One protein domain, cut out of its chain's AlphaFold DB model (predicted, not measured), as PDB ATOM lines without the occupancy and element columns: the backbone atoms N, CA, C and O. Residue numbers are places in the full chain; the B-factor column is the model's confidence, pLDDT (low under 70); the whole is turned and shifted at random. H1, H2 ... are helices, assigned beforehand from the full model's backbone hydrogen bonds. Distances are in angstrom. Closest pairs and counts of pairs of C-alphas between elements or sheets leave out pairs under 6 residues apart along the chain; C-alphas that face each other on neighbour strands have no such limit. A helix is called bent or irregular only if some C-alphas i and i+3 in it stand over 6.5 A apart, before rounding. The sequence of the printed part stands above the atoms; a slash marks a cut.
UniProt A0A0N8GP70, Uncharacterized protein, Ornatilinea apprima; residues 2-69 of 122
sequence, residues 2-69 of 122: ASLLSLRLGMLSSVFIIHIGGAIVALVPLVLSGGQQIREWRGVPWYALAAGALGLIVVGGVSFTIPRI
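Overview. This is residues 2 to 69 of the 122 residues of an uncharacterized protein of Ornatilinea apprima (UniProt A0A0N8GP70). Two long helices, H2 and H5, make a loose V that is closed at one end and open at the other, with the short helix H1 packed on both where they meet. The chain crosses the wide end through two short helices, H3 and H4, leaving an open frame; residues 20 to 26 of H2 and 42 to 48 stand free. The printed part has 68 residues with five named helices, H1 to H5 in chain order, and no named strand: all helix. It is loose, with a radius of gyration of the C-alphas of 14.9 A, and elongated, spanning 43 by 25 by 17 A.

Arrangement. Begin with the longest helix, H2, residues 11 to 32. With its residues 11 to 19 alone it touches residues 56 to 64 of H5, residues 51 to 69; look at Val 15 and Leu 56, their closest C-alphas, 6.2 A apart. Their lines stand at a steep tilt of 46 degrees, opposite ways. H1, residues 2 to 9, touches residues 11 to 18 of H2, closest at the C-alphas of Ser 6 and Ser 14, 5.3 A apart, at a steep tilt of 55 degrees, opposite ways. H1 also touches residues 59 to 67 of H5, closest at the C-alphas of Ser 3 and Ser 63, 4.3 A apart, about perpendicular at 82 degrees. The helix packing is mostly crossed: 0 of these 3 pairs are at a shallow tilt. H3, residues 38 to 43, is only just apart from H2, closest 8.3 A, and only just apart from H4, residues 46 to 49, closest 8.4 A. H4 and H5 meet only through their link. In H1 every O i to N i+4 pair is within hydrogen-bond range; in H2 16 of 18 are, in H5 13 of 15, and in H3 0 of 2, with 2 of 3 O i to N i+3 pairs, while H4 is too short for an O i to N i+4 pair.

Along the chain. Find C-alpha 11 at (421.480, 313.584, 369.850); from there H2 runs 32.6 A to C-alpha 32 at (435.987, 286.438, 358.996). H5 runs 26.1 A, ending at C-alpha 69 at (407.924, 308.808, 378.846); it is only just irregular, with C-alphas 64 and 67 6.6 A apart. H1 spans 10.5 A, H3 10.3 A and H4 5.3 A. H3 is irregular, with C-alphas 39 and 42 7.4 A apart.

Size, cuts and confidence. The two C-alphas farthest apart are those of Gly 34 and Ile 69, 43.8 A. The printed part has no cut, and its four links are tight. The mean pLDDT of the printed part is 89.7; look for the one residue under 70 at Gln 36.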
ATOM      1  N   ALA A   2     422.016 304.544 375.068       79.94
ATOM      2  CA  ALA A   2     421.904 305.564 374.010       79.94
ATOM      3  C   ALA A   2     421.348 306.915 374.515       79.94
ATOM      4  O   ALA A   2     421.921 307.966 374.246       79.94
ATOM      5  N   SER A   3     420.312 306.877 375.361       83.81
ATOM      6  CA  SER A   3     419.764 308.070 376.018       83.81
ATOM      7  C   SER A   3     420.786 308.815 376.888       83.81
ATOM      8  O   SER A   3     420.791 310.039 376.900       83.81
ATOM      9  N   LEU A   4     421.692 308.108 377.575       88.50
ATOM     10  CA  LEU A   4     422.719 308.730 378.421       88.50
ATOM     11  C   LEU A   4     423.757 309.482 377.591       88.50
ATOM     12  O   LEU A   4     424.139 310.592 377.954       88.50
ATOM     13  N   LEU A   5     424.187 308.895 376.471       86.31
ATOM     14  CA  LEU A   5     425.052 309.588 375.518       86.31
ATOM     15  C   LEU A   5     424.334 310.830 374.986       86.31
ATOM     16  O   LEU A   5     424.916 311.910 374.994       86.31
ATOM     17  N   SER A   6     423.050 310.705 374.621       89.06
ATOM     18  CA  SER A   6     422.279 311.821 374.056       89.06
ATOM     19  C   SER A   6     422.135 312.984 375.031       89.06
ATOM     20  O   SER A   6     422.160 314.134 374.601       89.06
ATOM     21  N   LEU A   7     421.994 312.697 376.325       88.94
ATOM     22  CA  LEU A   7     421.913 313.715 377.372       88.94
ATOM     23  C   LEU A   7     423.253 314.432 377.601       88.94
ATOM     24  O   LEU A   7     423.250 315.598 377.977       88.94
ATOM     25  N   ARG A   8     424.389 313.757 377.380       91.69
ATOM     26  CA  ARG A   8     425.732 314.321 377.620       91.69
ATOM     27  C   ARG A   8     426.353 314.992 376.400       91.69
ATOM     28  O   ARG A   8     427.036 315.997 376.544       91.69
ATOM     29  N   LEU A   9     426.169 314.406 375.221       90.06
ATOM     30  CA  LEU A   9     426.886 314.760 373.990       90.06
ATOM     31  C   LEU A   9     425.962 315.345 372.914       90.06
ATOM     32  O   LEU A   9     426.428 315.742 371.847       90.06
ATOM     33  N   GLY A  10     424.654 315.371 373.173       89.69
ATOM     34  CA  GLY A  10     423.635 315.703 372.186       89.69
ATOM     35  C   GLY A  10     423.239 314.508 371.313       89.69
ATOM     36  O   GLY A  10     423.927 313.482 371.234       89.69
ATOM     37  N   MET A  11     422.090 314.649 370.650       87.38
ATOM     38  CA  MET A  11     421.480 313.584 369.850       87.38
ATOM     39  C   MET A  11     422.352 313.189 368.652       87.38
ATOM     40  O   MET A  11     422.629 312.005 368.472       87.38
ATOM     41  N   LEU A  12     422.824 314.165 367.867       88.81
ATOM     42  CA  LEU A  12     423.609 313.904 366.655       88.81
ATOM     43  C   LEU A  12     424.920 313.173 366.968       88.81
ATOM     44  O   LEU A  12     425.199 312.134 366.372       88.81
ATOM     45  N   SER A  13     425.674 313.651 367.961       90.06
ATOM     46  CA  SER A  13     426.928 313.027 368.405       90.06
ATOM     47  C   SER A  13     426.711 311.592 368.889       90.06
ATOM     48  O   SER A  13     427.502 310.702 368.592       90.06
ATOM     49  N   SER A  14     425.613 311.345 369.605       90.06
ATOM     50  CA  SER A  14     425.302 310.011 370.132       90.06
ATOM     51  C   SER A  14     424.942 309.026 369.041       90.06
ATOM     52  O   SER A  14     425.448 307.907 369.031       90.06
ATOM     53  N   VAL A  15     424.087 309.447 368.109       90.81
ATOM     54  CA  VAL A  15     423.709 308.626 366.961       90.81
ATOM     55  C   VAL A  15     424.953 308.300 366.130       90.81
ATOM     56  O   VAL A  15     425.142 307.136 365.783       90.81
ATOM     57  N   PHE A  16     425.844 309.269 365.901       91.69
ATOM     58  CA  PHE A  16     427.111 309.042 365.202       91.69
ATOM     59  C   PHE A  16     427.996 307.998 365.905       91.69
ATOM     60  O   PHE A  16     428.403 307.019 365.277       91.69
ATOM     61  N   ILE A  17     428.238 308.152 367.214       92.38
ATOM     62  CA  ILE A  17     429.071 307.224 368.000       92.38
ATOM     63  C   ILE A  17     428.498 305.803 367.981       92.38
ATOM     64  O   ILE A  17     429.243 304.843 367.785       92.38
ATOM     65  N   ILE A  18     427.181 305.655 368.153       91.62
ATOM     66  CA  ILE A  18     426.516 304.344 368.155       91.62
ATOM     67  C   ILE A  18     426.678 303.646 366.798       91.62
ATOM     68  O   ILE A  18     426.994 302.457 366.761       91.62
ATOM     69  N   HIS A  19     426.510 304.371 365.688       92.31
ATOM     70  CA  HIS A  19     426.604 303.781 364.350       92.31
ATOM     71  C   HIS A  19     428.046 303.449 363.959       92.31
ATOM     72  O   HIS A  19     428.282 302.375 363.409       92.31
ATOM     73  N   ILE A  20     429.018 304.304 364.296       94.75
ATOM     74  CA  ILE A  20     430.443 304.003 364.084       94.75
ATOM     75  C   ILE A  20     430.878 302.800 364.924       94.75
ATOM     76  O   ILE A  20     431.517 301.892 364.398       94.75
ATOM     77  N   GLY A  21     430.497 302.750 366.204       93.75
ATOM     78  CA  GLY A  21     430.794 301.604 367.064       93.75
ATOM     79  C   GLY A  21     430.203 300.305 366.513       93.75
ATOM     80  O   GLY A  21     430.905 299.299 366.417       93.75
ATOM     81  N   GLY A  22     428.944 300.344 366.068       92.56
ATOM     82  CA  GLY A  22     428.294 299.213 365.406       92.56
ATOM     83  C   GLY A  22     429.007 298.780 364.122       92.56
ATOM     84  O   GLY A  22     429.228 297.587 363.928       92.56
ATOM     85  N   ALA A  23     429.430 299.729 363.283       93.31
ATOM     86  CA  ALA A  23     430.167 299.444 362.052       93.31
ATOM     87  C   ALA A  23     431.525 298.774 362.324       93.31
ATOM     88  O   ALA A  23     431.876 297.807 361.651       93.31
ATOM     89  N   ILE A  24     432.264 299.243 363.337       95.19
ATOM     90  CA  ILE A  24     433.547 298.646 363.742       95.19
ATOM     91  C   ILE A  24     433.340 297.205 364.220       95.19
ATOM     92  O   ILE A  24     434.064 296.306 363.795       95.19
ATOM     93  N   VAL A  25     432.337 296.961 365.066       94.88
ATOM     94  CA  VAL A  25     432.038 295.607 365.560       94.88
ATOM     95  C   VAL A  25     431.593 294.689 364.416       94.88
ATOM     96  O   VAL A  25     432.034 293.543 364.346       94.88
ATOM     97  N   ALA A  26     430.779 295.192 363.484       92.25
ATOM     98  CA  ALA A  26     430.322 294.439 362.315       92.25
ATOM     99  C   ALA A  26     431.450 294.099 361.322       92.25
ATOM    100  O   ALA A  26     431.314 293.151 360.546       92.25
ATOM    101  N   LEU A  27     432.580 294.815 361.359       92.38
ATOM    102  CA  LEU A  27     433.730 294.531 360.498       92.38
ATOM    103  C   LEU A  27     434.361 293.167 360.805       92.38
ATOM    104  O   LEU A  27     434.824 292.492 359.890       92.38
ATOM    105  N   VAL A  28     434.343 292.728 362.067       92.38
ATOM    106  CA  VAL A  28     434.930 291.443 362.480       92.38
ATOM    107  C   VAL A  28     434.278 290.255 361.754       92.38
ATOM    108  O   VAL A  28     434.987 289.563 361.023       92.38
ATOM    109  N   PRO A  29     432.956 290.006 361.859       91.69
ATOM    110  CA  PRO A  29     432.321 288.912 361.122       91.69
ATOM    111  C   PRO A  29     432.395 289.097 359.598       91.69
ATOM    112  O   PRO A  29     432.476 288.112 358.861       91.69
ATOM    113  N   LEU A  30     432.423 290.339 359.100       92.00
ATOM    114  CA  LEU A  30     432.580 290.612 357.671       92.00
ATOM    115  C   LEU A  30     433.948 290.154 357.136       92.00
ATOM    116  O   LEU A  30     434.025 289.532 356.076       92.00
ATOM    117  N   VAL A  31     435.027 290.427 357.873       91.94
ATOM    118  CA  VAL A  31     436.378 289.978 357.509       91.94
ATOM    119  C   VAL A  31     436.501 288.461 357.669       91.94
ATOM    120  O   VAL A  31     437.030 287.803 356.777       91.94
ATOM    121  N   LEU A  32     435.957 287.888 358.751       91.94
ATOM    122  CA  LEU A  32     435.987 286.438 358.996       91.94
ATOM    123  C   LEU A  32     435.220 285.629 357.937       91.94
ATOM    124  O   LEU A  32     435.600 284.501 357.639       91.94
ATOM    125  N   SER A  33     434.177 286.203 357.336       90.12
ATOM    126  CA  SER A  33     433.443 285.596 356.212       90.12
ATOM    127  C   SER A  33     434.110 285.816 354.843       90.12
ATOM    128  O   SER A  33     433.554 285.439 353.810       90.12
ATOM    129  N   GLY A  34     435.294 286.440 354.801       85.88
ATOM    130  CA  GLY A  34     436.031 286.723 353.567       85.88
ATOM    131  C   GLY A  34     435.383 287.792 352.680       85.88
ATOM    132  O   GLY A  34     435.736 287.903 351.508       85.88
ATOM    133  N   GLY A  35     434.410 288.551 353.199       82.69
ATOM    134  CA  GLY A  35     433.725 289.623 352.471       82.69
ATOM    135  C   GLY A  35     432.970 289.177 351.213       82.69
ATOM    136  O   GLY A  35     432.629 290.028 350.392       82.69
ATOM    137  N   GLN A  36     432.713 287.876 351.032       69.00
ATOM    138  CA  GLN A  36     432.221 287.297 349.772       69.00
ATOM    139  C   GLN A  36     430.952 287.996 349.249       69.00
ATOM    140  O   GLN A  36     430.869 288.333 348.072       69.00
ATOM    141  N   GLN A  37     430.005 288.305 350.138       80.31
ATOM    142  CA  GLN A  37     428.691 288.846 349.768       80.31
ATOM    143  C   GLN A  37     428.648 290.378 349.679       80.31
ATOM    144  O   GLN A  37     427.751 290.930 349.048       80.31
ATOM    145  N   ILE A  38     429.624 291.105 350.245       85.94
ATOM    146  CA  ILE A  38     429.562 292.578 350.233       85.94
ATOM    147  C   ILE A  38     429.720 293.143 348.826       85.94
ATOM    148  O   ILE A  38     429.231 294.230 348.552       85.94
ATOM    149  N   ARG A  39     430.368 292.408 347.914       84.25
ATOM    150  CA  ARG A  39     430.555 292.811 346.512       84.25
ATOM    151  C   ARG A  39     429.235 292.913 345.745       84.25
ATOM    152  O   ARG A  39     429.163 293.674 344.782       84.25
ATOM    153  N   GLU A  40     428.199 292.218 346.202       88.56
ATOM    154  CA  GLU A  40     426.874 292.190 345.578       88.56
ATOM    155  C   GLU A  40     425.994 293.386 345.966       88.56
ATOM    156  O   GLU A  40     424.879 293.511 345.470       88.56
ATOM    157  N   TRP A  41     426.493 294.320 346.786       88.06
ATOM    158  CA  TRP A  41     425.734 295.490 347.249       88.06
ATOM    159  C   TRP A  41     425.108 296.324 346.120       88.06
ATOM    160  O   TRP A  41     424.081 296.965 346.323       88.06
ATOM    161  N   ARG A  42     425.696 296.298 344.916       88.00
ATOM    162  CA  ARG A  42     425.165 296.978 343.722       88.00
ATOM    163  C   ARG A  42     423.888 296.343 343.168       88.00
ATOM    164  O   ARG A  42     423.153 297.017 342.457       88.00
ATOM    165  N   GLY A  43     423.647 295.064 343.454       89.38
ATOM    166  CA  GLY A  43     422.421 294.353 343.083       89.38
ATOM    167  C   GLY A  43     421.275 294.567 344.073       89.38
ATOM    168  O   GLY A  43     420.149 294.151 343.810       89.38
ATOM    169  N   VAL A  44     421.541 295.216 345.210       90.19
ATOM    170  CA  VAL A  44     420.540 295.476 346.245       90.19
ATOM    171  C   VAL A  44     419.702 296.699 345.853       90.19
ATOM    172  O   VAL A  44     420.264 297.715 345.437       90.19
ATOM    173  N   PRO A  45     418.364 296.659 346.005       90.69
ATOM    174  CA  PRO A  45     417.528 297.825 345.756       90.69
ATOM    175  C   PRO A  45     417.973 299.031 346.587       90.69
ATOM    176  O   PRO A  45     418.233 298.913 347.785       90.69
ATOM    177  N   TRP A  46     418.017 300.215 345.974       88.31
ATOM    178  CA  TRP A  46     418.542 301.428 346.614       88.31
ATOM    179  C   TRP A  46     417.847 301.762 347.946       88.31
ATOM    180  O   TRP A  46     418.487 302.244 348.878       88.31
ATOM    181  N   TYR A  47     416.551 301.456 348.071       88.31
ATOM    182  CA  TYR A  47     415.784 301.685 349.295       88.31
ATOM    183  C   TYR A  47     416.232 300.783 350.453       88.31
ATOM    184  O   TYR A  47     416.125 301.179 351.609       88.31
ATOM    185  N   ALA A  48     416.768 299.590 350.177       88.69
ATOM    186  CA  ALA A  48     417.289 298.707 351.217       88.69
ATOM    187  C   ALA A  48     418.618 299.238 351.777       88.69
ATOM    188  O   ALA A  48     418.894 299.074 352.964       88.69
ATOM    189  N   LEU A  49     419.392 299.980 350.977       90.00
ATOM    190  CA  LEU A  49     420.581 300.693 351.459       90.00
ATOM    191  C   LEU A  49     420.217 301.843 352.418       90.00
ATOM    192  O   LEU A  49     421.021 302.215 353.272       90.00
ATOM    193  N   ALA A  50     418.984 302.361 352.352       89.38
ATOM    194  CA  ALA A  50     418.481 303.356 353.300       89.38
ATOM    195  C   ALA A  50     418.180 302.776 354.697       89.38
ATOM    196  O   ALA A  50     417.921 303.544 355.625       89.38
ATOM    197  N   ALA A  51     418.264 301.451 354.895       87.38
ATOM    198  CA  ALA A  51     418.046 300.815 356.199       87.38
ATOM    199  C   ALA A  51     418.969 301.378 357.293       87.38
ATOM    200  O   ALA A  51     418.535 301.565 358.430       87.38
ATOM    201  N   GLY A  52     420.214 301.730 356.942       87.44
ATOM    202  CA  GLY A  52     421.134 302.406 357.859       87.44
ATOM    203  C   GLY A  52     420.595 303.761 358.324       87.44
ATOM    204  O   GLY A  52     420.535 304.018 359.521       87.44
ATOM    205  N   ALA A  53     420.115 304.596 357.396       89.81
ATOM    206  CA  ALA A  53     419.524 305.900 357.712       89.81
ATOM    207  C   ALA A  53     418.249 305.780 358.567       89.81
ATOM    208  O   ALA A  53     418.059 306.553 359.506       89.81
ATOM    209  N   LEU A  54     417.405 304.779 358.302       89.94
ATOM    210  CA  LEU A  54     416.242 304.481 359.146       89.94
ATOM    211  C   LEU A  54     416.664 304.082 360.570       89.94
ATOM    212  O   LEU A  54     416.025 304.498 361.538       89.94
ATOM    213  N   GLY A  55     417.775 303.355 360.717       89.69
ATOM    214  CA  GLY A  55     418.385 303.047 362.011       89.69
ATOM    215  C   GLY A  55     418.750 304.298 362.819       89.69
ATOM    216  O   GLY A  55     418.471 304.350 364.020       89.69
ATOM    217  N   LEU A  56     419.272 305.346 362.167       90.88
ATOM    218  CA  LEU A  56     419.551 306.632 362.821       90.88
ATOM    219  C   LEU A  56     418.272 307.260 363.390       90.88
ATOM    220  O   LEU A  56     418.279 307.731 364.529       90.88
ATOM    221  N   ILE A  57     417.175 307.230 362.627       91.00
ATOM    222  CA  ILE A  57     415.872 307.761 363.058       91.00
ATOM    223  C   ILE A  57     415.347 306.976 364.260       91.00
ATOM    224  O   ILE A  57     414.909 307.580 365.237       91.00
ATOM    225  N   VAL A  58     415.439 305.643 364.231       91.56
ATOM    226  CA  VAL A  58     414.996 304.789 365.343       91.56
ATOM    227  C   VAL A  58     415.816 305.064 366.605       91.56
ATOM    228  O   VAL A  58     415.249 305.355 367.657       91.56
ATOM    229  N   VAL A  59     417.150 305.044 366.519       91.88
ATOM    230  CA  VAL A  59     418.029 305.282 367.680       91.88
ATOM    231  C   VAL A  59     417.865 306.703 368.229       91.88
ATOM    232  O   VAL A  59     417.833 306.894 369.450       91.88
ATOM    233  N   GLY A  60     417.737 307.698 367.348       90.94
ATOM    234  CA  GLY A  60     417.465 309.085 367.722       90.94
ATOM    235  C   GLY A  60     416.106 309.235 368.403       90.94
ATOM    236  O   GLY A  60     416.020 309.817 369.485       90.94
ATOM    237  N   GLY A  61     415.064 308.629 367.832       91.44
ATOM    238  CA  GLY A  61     413.711 308.611 368.384       91.44
ATOM    239  C   GLY A  61     413.649 307.946 369.757       91.44
ATOM    240  O   GLY A  61     413.056 308.500 370.681       91.44
ATOM    241  N   VAL A  62     414.340 306.821 369.952       93.19
ATOM    242  CA  VAL A  62     414.451 306.161 371.263       93.19
ATOM    243  C   VAL A  62     415.188 307.054 372.260       93.19
ATOM    244  O   VAL A  62     414.716 307.259 373.378       93.19
ATOM    245  N   SER A  63     416.317 307.640 371.857       91.81
ATOM    246  CA  SER A  63     417.098 308.557 372.701       91.81
ATOM    247  C   SER A  63     416.300 309.794 373.118       91.81
ATOM    248  O   SER A  63     416.448 310.266 374.243       91.81
ATOM    249  N   PHE A  64     415.429 310.286 372.236       90.50
ATOM    250  CA  PHE A  64     414.507 311.387 372.494       90.50
ATOM    251  C   PHE A  64     413.360 310.976 373.428       90.50
ATOM    252  O   PHE A  64     412.979 311.730 374.321       90.50
ATOM    253  N   THR A  65     412.793 309.792 373.231       91.81
ATOM    254  CA  THR A  65     411.532 309.399 373.874       91.81
ATOM    255  C   THR A  65     411.748 308.835 375.281       91.81
ATOM    256  O   THR A  65     410.991 309.176 376.191       91.81
ATOM    257  N   ILE A  66     412.836 308.083 375.513       94.06
ATOM    258  CA  ILE A  66     413.126 307.461 376.820       94.06
ATOM    259  C   ILE A  66     413.128 308.472 377.979       94.06
ATOM    260  O   ILE A  66     412.470 308.196 378.980       94.06
ATOM    261  N   PRO A  67     413.817 309.629 377.900       90.12
ATOM    262  CA  PRO A  67     413.829 310.592 379.002       90.12
ATOM    263  C   PRO A  67     412.471 311.255 379.274       90.12
ATOM    264  O   PRO A  67     412.316 311.878 380.316       90.12
ATOM    265  N   ARG A  68     411.514 311.167 378.339       91.19
ATOM    266  CA  ARG A  68     410.215 311.854 378.420       91.19
ATOM    267  C   ARG A  68     409.102 310.973 378.966       91.19
ATOM    268  O   ARG A  68     408.324 311.440 379.785       91.19
ATOM    269  N   ILE A  69     409.020 309.730 378.497       93.19
ATOM    270  CA  ILE A  69     407.924 308.808 378.846       93.19
ATOM    271  C   ILE A  69     408.421 307.494 379.464       93.19
ATOM    272  O   ILE A  69     407.641 306.591 379.736       93.19
TER     273      ILE A  69